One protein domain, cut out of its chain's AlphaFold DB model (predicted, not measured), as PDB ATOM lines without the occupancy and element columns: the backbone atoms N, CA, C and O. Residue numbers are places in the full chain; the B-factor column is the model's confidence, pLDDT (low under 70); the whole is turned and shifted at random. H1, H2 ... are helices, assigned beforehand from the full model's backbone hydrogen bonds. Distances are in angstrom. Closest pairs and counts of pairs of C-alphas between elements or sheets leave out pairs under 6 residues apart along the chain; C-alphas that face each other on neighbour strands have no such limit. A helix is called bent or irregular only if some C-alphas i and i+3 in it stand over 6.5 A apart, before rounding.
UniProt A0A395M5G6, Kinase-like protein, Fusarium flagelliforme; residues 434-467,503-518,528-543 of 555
ATOM      1  N   PHE A 434     -50.819  35.114  39.787       82.25
ATOM      2  CA  PHE A 434     -50.855  33.650  39.902       82.25
ATOM      3  C   PHE A 434     -50.290  33.146  41.234       82.25
ATOM      4  O   PHE A 434     -50.921  32.328  41.897       82.25
ATOM      5  N   PHE A 435     -49.153  33.691  41.678       83.31
ATOM      6  CA  PHE A 435     -48.586  33.358  42.989       83.31
ATOM      7  C   PHE A 435     -49.483  33.809  44.148       83.31
ATOM      8  O   PHE A 435     -49.532  33.146  45.175       83.31
ATOM      9  N   ARG A 436     -50.220  34.915  43.986       82.19
ATOM     10  CA  ARG A 436     -51.164  35.407  44.999       82.19
ATOM     11  C   ARG A 436     -52.468  34.602  45.038       82.19
ATOM     12  O   ARG A 436     -53.080  34.540  46.098       82.19
ATOM     13  N   ARG A 437     -52.859  33.966  43.923       78.44
ATOM     14  CA  ARG A 437     -53.989  33.023  43.844       78.44
ATOM     15  C   ARG A 437     -53.646  31.656  44.445       78.44
ATOM     16  O   ARG A 437     -54.452  31.120  45.197       78.44
ATOM     17  N   ASP A 438     -52.468  31.111  44.135       77.12
ATOM     18  CA  ASP A 438     -51.985  29.840  44.692       77.12
ATOM     19  C   ASP A 438     -50.460  29.869  44.958       77.12
ATOM     20  O   ASP A 438     -49.650  29.554  44.074       77.12
ATOM     21  N   PRO A 439     -50.039  30.204  46.193       78.38
ATOM     22  CA  PRO A 439     -48.629  30.201  46.580       78.38
ATOM     23  C   PRO A 439     -47.964  28.816  46.570       78.38
ATOM     24  O   PRO A 439     -46.736  28.733  46.561       78.38
ATOM     25  N   ASN A 440     -48.742  27.726  46.590       72.69
ATOM     26  CA  ASN A 440     -48.215  26.359  46.614       72.69
ATOM     27  C   ASN A 440     -47.914  25.846  45.197       72.69
ATOM     28  O   ASN A 440     -46.978  25.069  45.002       72.69
ATOM     29  N   LYS A 441     -48.684  26.300  44.201       71.94
ATOM     30  CA  LYS A 441     -48.550  25.907  42.788       71.94
ATOM     31  C   LYS A 441     -47.441  26.653  42.042       71.94
ATOM     32  O   LYS A 441     -46.829  26.089  41.134       71.94
ATOM     33  N   TYR A 442     -47.142  27.900  42.418       74.88
ATOM     34  CA  TYR A 442     -46.195  28.756  41.690       74.88
ATOM     35  C   TYR A 442     -44.890  29.003  42.473       74.88
ATOM     36  O   TYR A 442     -44.864  29.662  43.502       74.88
ATOM     37  N   GLY A 443     -43.765  28.483  41.967       71.19
ATOM     38  CA  GLY A 443     -42.479  28.498  42.684       71.19
ATOM     39  C   GLY A 443     -41.681  29.817  42.646       71.19
ATOM     40  O   GLY A 443     -42.101  30.814  42.061       71.19
ATOM     41  N   LYS A 444     -40.447  29.765  43.187       63.06
ATOM     42  CA  LYS A 444     -39.482  30.865  43.489       63.06
ATOM     43  C   LYS A 444     -39.229  31.967  42.434       63.06
ATOM     44  O   LYS A 444     -38.508  32.922  42.708       63.06
ATOM     45  N   THR A 445     -39.747  31.839  41.213       66.00
ATOM     46  CA  THR A 445     -39.685  32.894  40.181       66.00
ATOM     47  C   THR A 445     -40.922  33.792  40.154       66.00
ATOM     48  O   THR A 445     -40.863  34.852  39.538       66.00
ATOM     49  N   CYS A 446     -42.007  33.382  40.818       78.88
ATOM     50  CA  CYS A 446     -43.268  34.117  40.933       78.88
ATOM     51  C   CYS A 446     -43.451  34.769  42.324       78.88
ATOM     52  O   CYS A 446     -44.309  35.631  42.479       78.88
ATOM     53  N   SER A 447     -42.614  34.396  43.298       71.38
ATOM     54  CA  SER A 447     -42.564  34.900  44.681       71.38
ATOM     55  C   SER A 447     -41.463  35.965  44.872       71.38
ATOM     56  O   SER A 447     -40.570  35.819  45.714       71.38
ATOM     57  N   ARG A 448     -41.396  36.936  43.958       74.62
ATOM     58  CA  ARG A 448     -40.325  37.941  43.897       74.62
ATOM     59  C   ARG A 448     -40.917  39.302  43.572       74.62
ATOM     60  O   ARG A 448     -40.877  39.708  42.413       74.62
ATOM     61  N   GLY A 449     -41.406  39.992  44.595       77.00
ATOM     62  CA  GLY A 449     -42.094  41.266  44.477       77.00
ATOM     63  C   GLY A 449     -41.449  42.258  43.506       77.00
ATOM     64  O   GLY A 449     -40.233  42.478  43.490       77.00
ATOM     65  N   TRP A 450     -42.296  42.881  42.692       81.38
ATOM     66  CA  TRP A 450     -41.893  43.776  41.616       81.38
ATOM     67  C   TRP A 450     -42.062  45.236  42.033       81.38
ATOM     68  O   TRP A 450     -43.177  45.736  42.113       81.38
ATOM     69  N   LEU A 451     -40.948  45.956  42.200       73.88
ATOM     70  CA  LEU A 451     -40.930  47.407  42.471       73.88
ATOM     71  C   LEU A 451     -41.435  48.274  41.297       73.88
ATOM     72  O   LEU A 451     -41.513  49.490  41.416       73.88
ATOM     73  N   GLN A 452     -41.701  47.683  40.127       75.50
ATOM     74  CA  GLN A 452     -42.117  48.404  38.923       75.50
ATOM     75  C   GLN A 452     -43.142  47.586  38.136       75.50
ATOM     76  O   GLN A 452     -42.855  46.470  37.690       75.50
ATOM     77  N   PHE A 453     -44.317  48.169  37.893       70.50
ATOM     78  CA  PHE A 453     -45.456  47.480  37.282       70.50
ATOM     79  C   PHE A 453     -45.155  46.894  35.886       70.50
ATOM     80  O   PHE A 453     -45.603  45.798  35.542       70.50
ATOM     81  N   HIS A 454     -44.307  47.557  35.091       69.44
ATOM     82  CA  HIS A 454     -43.898  47.046  33.777       69.44
ATOM     83  C   HIS A 454     -43.040  45.766  33.857       69.44
ATOM     84  O   HIS A 454     -43.113  44.933  32.954       69.44
ATOM     85  N   ARG A 455     -42.270  45.563  34.938       74.19
ATOM     86  CA  ARG A 455     -41.488  44.331  35.161       74.19
ATOM     87  C   ARG A 455     -42.366  43.161  35.588       74.19
ATOM     88  O   ARG A 455     -42.072  42.026  35.219       74.19
ATOM     89  N   LEU A 456     -43.466  43.436  36.287       78.69
ATOM     90  CA  LEU A 456     -44.497  42.438  36.561       78.69
ATOM     91  C   LEU A 456     -45.222  42.021  35.268       78.69
ATOM     92  O   LEU A 456     -45.359  40.824  35.016       78.69
ATOM     93  N   LYS A 457     -45.582  42.968  34.384       75.31
ATOM     94  CA  LYS A 457     -46.099  42.619  33.043       75.31
ATOM     95  C   LYS A 457     -45.094  41.785  32.237       75.31
ATOM     96  O   LYS A 457     -45.482  40.771  31.664       75.31
ATOM     97  N   GLU A 458     -43.806  42.146  32.239       75.75
ATOM     98  CA  GLU A 458     -42.748  41.358  31.578       75.75
ATOM     99  C   GLU A 458     -42.655  39.924  32.139       75.75
ATOM    100  O   GLU A 458     -42.557  38.968  31.372       75.75
ATOM    101  N   HIS A 459     -42.739  39.754  33.465       80.69
ATOM    102  CA  HIS A 459     -42.781  38.439  34.109       80.69
ATOM    103  C   HIS A 459     -43.998  37.619  33.659       80.69
ATOM    104  O   HIS A 459     -43.831  36.482  33.213       80.69
ATOM    105  N   LEU A 460     -45.207  38.191  33.724       77.50
ATOM    106  CA  LEU A 460     -46.443  37.515  33.315       77.50
ATOM    107  C   LEU A 460     -46.375  37.041  31.859       77.50
ATOM    108  O   LEU A 460     -46.624  35.866  31.586       77.50
ATOM    109  N   PHE A 461     -45.926  37.916  30.955       74.81
ATOM    110  CA  PHE A 461     -45.785  37.627  29.524       74.81
ATOM    111  C   PHE A 461     -44.748  36.526  29.224       74.81
ATOM    112  O   PHE A 461     -44.793  35.915  28.160       74.81
ATOM    113  N   ARG A 462     -43.808  36.264  30.146       70.94
ATOM    114  CA  ARG A 462     -42.721  35.275  29.994       70.94
ATOM    115  C   ARG A 462     -42.910  33.984  30.795       70.94
ATOM    116  O   ARG A 462     -42.127  33.054  30.601       70.94
ATOM    117  N   LYS A 463     -43.863  33.930  31.732       75.12
ATOM    118  CA  LYS A 463     -44.036  32.788  32.651       75.12
ATOM    119  C   LYS A 463     -45.440  32.218  32.751       75.12
ATOM    120  O   LYS A 463     -45.548  31.045  33.084       75.12
ATOM    121  N   HIS A 464     -46.469  32.999  32.438       77.12
ATOM    122  CA  HIS A 464     -47.863  32.591  32.631       77.12
ATOM    123  C   HIS A 464     -48.679  32.621  31.338       77.12
ATOM    124  O   HIS A 464     -49.883  32.431  31.380       77.12
ATOM    125  N   PHE A 465     -48.057  32.870  30.184       74.12
ATOM    126  CA  PHE A 465     -48.733  32.879  28.884       74.12
ATOM    127  C   PHE A 465     -48.896  31.472  28.309       74.12
ATOM    128  O   PHE A 465     -47.939  30.695  28.276       74.12
ATOM    129  N   ILE A 466     -50.080  31.184  27.767       68.69
ATOM    130  CA  ILE A 466     -50.305  29.997  26.937       68.69
ATOM    131  C   ILE A 466     -49.610  30.227  25.576       68.69
ATOM    132  O   ILE A 466     -49.877  31.245  24.931       68.69
ATOM    133  N   PRO A 467     -48.705  29.338  25.112       66.00
ATOM    134  CA  PRO A 467     -47.973  29.546  23.862       66.00
ATOM    135  C   PRO A 467     -48.894  29.645  22.639       66.00
ATOM    136  O   PRO A 467     -49.733  28.776  22.413       66.00
ATOM    137  N   GLU A 503     -53.824  26.242  33.030       56.50
ATOM    138  CA  GLU A 503     -53.924  27.494  33.786       56.50
ATOM    139  C   GLU A 503     -52.851  28.494  33.322       56.50
ATOM    140  O   GLU A 503     -51.655  28.319  33.568       56.50
ATOM    141  N   GLY A 504     -53.294  29.551  32.642       70.69
ATOM    142  CA  GLY A 504     -52.448  30.610  32.109       70.69
ATOM    143  C   GLY A 504     -53.252  31.700  31.400       70.69
ATOM    144  O   GLY A 504     -54.448  31.571  31.154       70.69
ATOM    145  N   ILE A 505     -52.572  32.792  31.066       72.81
ATOM    146  CA  ILE A 505     -53.112  33.947  30.352       72.81
ATOM    147  C   ILE A 505     -53.327  33.576  28.878       72.81
ATOM    148  O   ILE A 505     -52.390  33.198  28.168       72.81
ATOM    149  N   THR A 506     -54.571  33.723  28.426       71.19
ATOM    150  CA  THR A 506     -55.021  33.529  27.040       71.19
ATOM    151  C   THR A 506     -54.670  34.715  26.128       71.19
ATOM    152  O   THR A 506     -54.294  35.795  26.585       71.19
ATOM    153  N   ALA A 507     -54.843  34.550  24.812       66.25
ATOM    154  CA  ALA A 507     -54.559  35.599  23.828       66.25
ATOM    155  C   ALA A 507     -55.476  36.844  23.935       66.25
ATOM    156  O   ALA A 507     -55.040  37.944  23.589       66.25
ATOM    157  N   ASP A 508     -56.715  36.714  24.434       62.09
ATOM    158  CA  ASP A 508     -57.566  37.880  24.739       62.09
ATOM    159  C   ASP A 508     -57.056  38.632  25.974       62.09
ATOM    160  O   ASP A 508     -56.865  39.849  25.947       62.09
ATOM    161  N   GLN A 509     -56.748  37.901  27.044       72.25
ATOM    162  CA  GLN A 509     -56.198  38.490  28.259       72.25
ATOM    163  C   GLN A 509     -54.844  39.166  27.973       72.25
ATOM    164  O   GLN A 509     -54.607  40.273  28.448       72.25
ATOM    165  N   GLU A 510     -53.995  38.595  27.105       73.69
ATOM    166  CA  GLU A 510     -52.823  39.286  26.551       73.69
ATOM    167  C   GLU A 510     -53.209  40.613  25.872       73.69
ATOM    168  O   GLU A 510     -52.629  41.656  26.188       73.69
ATOM    169  N   ARG A 511     -54.168  40.589  24.935       71.38
ATOM    170  CA  ARG A 511     -54.615  41.772  24.179       71.38
ATOM    171  C   ARG A 511     -55.089  42.881  25.124       71.38
ATOM    172  O   ARG A 511     -54.691  44.035  24.961       71.38
ATOM    173  N   ARG A 512     -55.866  42.525  26.147       71.69
ATOM    174  CA  ARG A 512     -56.371  43.440  27.183       71.69
ATOM    175  C   ARG A 512     -55.241  43.990  28.054       71.69
ATOM    176  O   ARG A 512     -55.138  45.204  28.194       71.69
ATOM    177  N   LEU A 513     -54.309  43.152  28.518       72.00
ATOM    178  CA  LEU A 513     -53.131  43.586  29.291       72.00
ATOM    179  C   LEU A 513     -52.153  44.478  28.503       72.00
ATOM    180  O   LEU A 513     -51.376  45.219  29.120       72.00
ATOM    181  N   ARG A 514     -52.167  44.407  27.165       68.75
ATOM    182  CA  ARG A 514     -51.391  45.270  26.254       68.75
ATOM    183  C   ARG A 514     -52.126  46.541  25.813       68.75
ATOM    184  O   ARG A 514     -51.471  47.433  25.272       68.75
ATOM    185  N   SER A 515     -53.440  46.637  26.024       61.53
ATOM    186  CA  SER A 515     -54.228  47.817  25.658       61.53
ATOM    187  C   SER A 515     -53.697  49.081  26.348       61.53
ATOM    188  O   SER A 515     -53.248  49.047  27.492       61.53
ATOM    189  N   ARG A 516     -53.748  50.211  25.633       52.53
ATOM    190  CA  ARG A 516     -53.363  51.549  26.125       52.53
ATOM    191  C   ARG A 516     -54.554  52.510  26.234       52.53
ATOM    192  O   ARG A 516     -54.360  53.716  26.382       52.53
ATOM    193  N   LYS A 517     -55.784  52.008  26.094       49.38
ATOM    194  CA  LYS A 517     -56.998  52.829  25.995       49.38
ATOM    195  C   LYS A 517     -57.422  53.345  27.378       49.38
ATOM    196  O   LYS A 517     -58.303  52.758  27.996       49.38
ATOM    197  N   ARG A 518     -56.778  54.428  27.841       48.12
ATOM    198  CA  ARG A 518     -57.094  55.121  29.108       48.12
ATOM    199  C   ARG A 518     -58.601  55.361  29.217       48.12
ATOM    200  O   ARG A 518     -59.217  55.923  28.309       48.12
ATOM    201  N   GLY A 528     -49.565  58.419  42.442       43.53
ATOM    202  CA  GLY A 528     -49.337  57.352  43.431       43.53
ATOM    203  C   GLY A 528     -50.450  56.299  43.554       43.53
ATOM    204  O   GLY A 528     -50.173  55.163  43.927       43.53
ATOM    205  N   GLY A 529     -51.701  56.628  43.210       51.62
ATOM    206  CA  GLY A 529     -52.807  55.655  43.239       51.62
ATOM    207  C   GLY A 529     -52.868  54.740  42.008       51.62
ATOM    208  O   GLY A 529     -53.534  53.701  42.021       51.62
ATOM    209  N   HIS A 530     -52.183  55.121  40.927       63.47
ATOM    210  CA  HIS A 530     -52.496  54.622  39.592       63.47
ATOM    211  C   HIS A 530     -52.014  53.181  39.346       63.47
ATOM    212  O   HIS A 530     -52.739  52.399  38.725       63.47
ATOM    213  N   ASP A 531     -50.831  52.796  39.838       64.31
ATOM    214  CA  ASP A 531     -50.292  51.438  39.633       64.31
ATOM    215  C   ASP A 531     -50.996  50.375  40.495       64.31
ATOM    216  O   ASP A 531     -51.208  49.257  40.025       64.31
ATOM    217  N   THR A 532     -51.482  50.737  41.686       71.25
ATOM    218  CA  THR A 532     -52.388  49.896  42.489       71.25
ATOM    219  C   THR A 532     -53.668  49.574  41.716       71.25
ATOM    220  O   THR A 532     -54.027  48.406  41.559       71.25
ATOM    221  N   GLN A 533     -54.329  50.588  41.150       72.44
ATOM    222  CA  GLN A 533     -55.544  50.392  40.353       72.44
ATOM    223  C   GLN A 533     -55.282  49.549  39.092       72.44
ATOM    224  O   GLN A 533     -56.044  48.623  38.806       72.44
ATOM    225  N   ARG A 534     -54.166  49.797  38.387       74.19
ATOM    226  CA  ARG A 534     -53.721  48.970  37.248       74.19
ATOM    227  C   ARG A 534     -53.452  47.515  37.653       74.19
ATOM    228  O   ARG A 534     -53.674  46.618  36.840       74.19
ATOM    229  N   TRP A 535     -52.990  47.251  38.880       81.44
ATOM    230  CA  TRP A 535     -52.811  45.884  39.377       81.44
ATOM    231  C   TRP A 535     -54.148  45.171  39.578       81.44
ATOM    232  O   TRP A 535     -54.297  44.051  39.094       81.44
ATOM    233  N   HIS A 536     -55.143  45.811  40.203       77.00
ATOM    234  CA  HIS A 536     -56.477  45.214  40.353       77.00
ATOM    235  C   HIS A 536     -57.175  45.001  38.997       77.00
ATOM    236  O   HIS A 536     -57.825  43.975  38.800       77.00
ATOM    237  N   GLU A 537     -57.002  45.914  38.034       77.44
ATOM    238  CA  GLU A 537     -57.470  45.715  36.652       77.44
ATOM    239  C   GLU A 537     -56.783  44.504  35.998       77.44
ATOM    240  O   GLU A 537     -57.449  43.622  35.458       77.44
ATOM    241  N   MET A 538     -55.454  44.409  36.102       80.81
ATOM    242  CA  MET A 538     -54.687  43.257  35.623       80.81
ATOM    243  C   MET A 538     -55.131  41.950  36.290       80.81
ATOM    244  O   MET A 538     -55.263  40.943  35.597       80.81
ATOM    245  N   TYR A 539     -55.411  41.957  37.596       81.06
ATOM    246  CA  TYR A 539     -55.923  40.792  38.314       81.06
ATOM    247  C   TYR A 539     -57.311  40.382  37.799       81.06
ATOM    248  O   TYR A 539     -57.513  39.206  37.523       81.06
ATOM    249  N   ARG A 540     -58.226  41.336  37.552       78.75
ATOM    250  CA  ARG A 540     -59.535  41.072  36.911       78.75
ATOM    251  C   ARG A 540     -59.425  40.553  35.480       78.75
ATOM    252  O   ARG A 540     -60.248  39.749  35.060       78.75
ATOM    253  N   ILE A 541     -58.437  41.009  34.711       78.19
ATOM    254  CA  ILE A 541     -58.204  40.485  33.359       78.19
ATOM    255  C   ILE A 541     -57.693  39.043  33.440       78.19
ATOM    256  O   ILE A 541     -58.146  38.204  32.668       78.19
ATOM    257  N   VAL A 542     -56.779  38.736  34.365       78.50
ATOM    258  CA  VAL A 542     -56.184  37.397  34.523       78.50
ATOM    259  C   VAL A 542     -57.153  36.394  35.170       78.50
ATOM    260  O   VAL A 542     -57.182  35.238  34.752       78.50
ATOM    261  N   PHE A 543     -57.985  36.830  36.119       82.50
ATOM    262  CA  PHE A 543     -58.983  36.013  36.820       82.50
ATOM    263  C   PHE A 543     -60.355  36.721  36.838       82.50
ATOM    264  O   PHE A 543     -60.683  37.393  37.818       82.50
TER     265      PHE A 543
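AT A GLANCE: This is residues 434 to 467, 503 to 518 and 528 to 543 of the 555 residues of the protein "Kinase-like protein" of Fusarium flagelliforme (UniProt A0A395M5G6). The longest helix, H4, stands with H2 and H3 in a loose group of three, their lines nearly aligned and their centres making a triangle, with few contacts between them. H1, a short helix, is apart from these three, and a long loop, residues 438 to 452, leads from it to H2. The printed part has 66 residues with four named helices, H1, H2, H3 and H4 along the chain, and no named strand; the class is all helix. The whole is compact, with a radius of gyration of the C-alphas of 11.8 A and spans of 34 by 28 by 17 A.

IN THESE COORDINATES: Find C-alpha 528 at (-49.337, 57.352, 43.431); from there H4, residues 528 to 542, runs 22.9 A to C-alpha 542 at (-56.184, 37.397, 34.523). H4 is irregular: C-alphas 528 and 531 are 7.1 A apart. H2, residues 453 to 463, is 15.5 A long, and H3, residues 507 to 514, 10.5 A. Look for H1, residues 434 to 437 and 5.1 A long, from C-alpha 434 at (-50.855, 33.650, 39.902).

HOW THE PARTS SIT: H4 touches H3 with residues 538 to 542 alone, opposite ways at a shallow tilt of 5 degrees; their closest C-alphas, of Gln 509 and Ile 541, are 5.8 A apart. H2 and H4 are close but not clearly touching, the same way at a shallow tilt of 21 degrees, with the closest C-alphas, of Phe 453 and Asp 531, 6.7 A apart. H2 and H3 are close but not clearly touching, opposite ways at a shallow tilt of 20 degrees; the closest C-alphas, of Phe 461 and Glu 510, are 7.8 A apart. H1 is apart from H2 and H3, and only just apart from H4, at 8.4 A. Every O i to N i+4 pair is within hydrogen-bond range in H2 and H3, and 10 of 11 are in H4; H1 is too short for such a pair.

THE WHOLE: The C-alphas farthest apart, of Asn 440 and Arg 518, are 34.8 A apart. Residues 468 to 502 and 519 to 527 are not printed, with gaps of 11.8 A and 16.4 A between C-alphas. The link from H1 to H2 is long. The mean pLDDT of the printed part is 71.8, and 17 residues are under 70, among them residues 514 to 518 and 528 to 531.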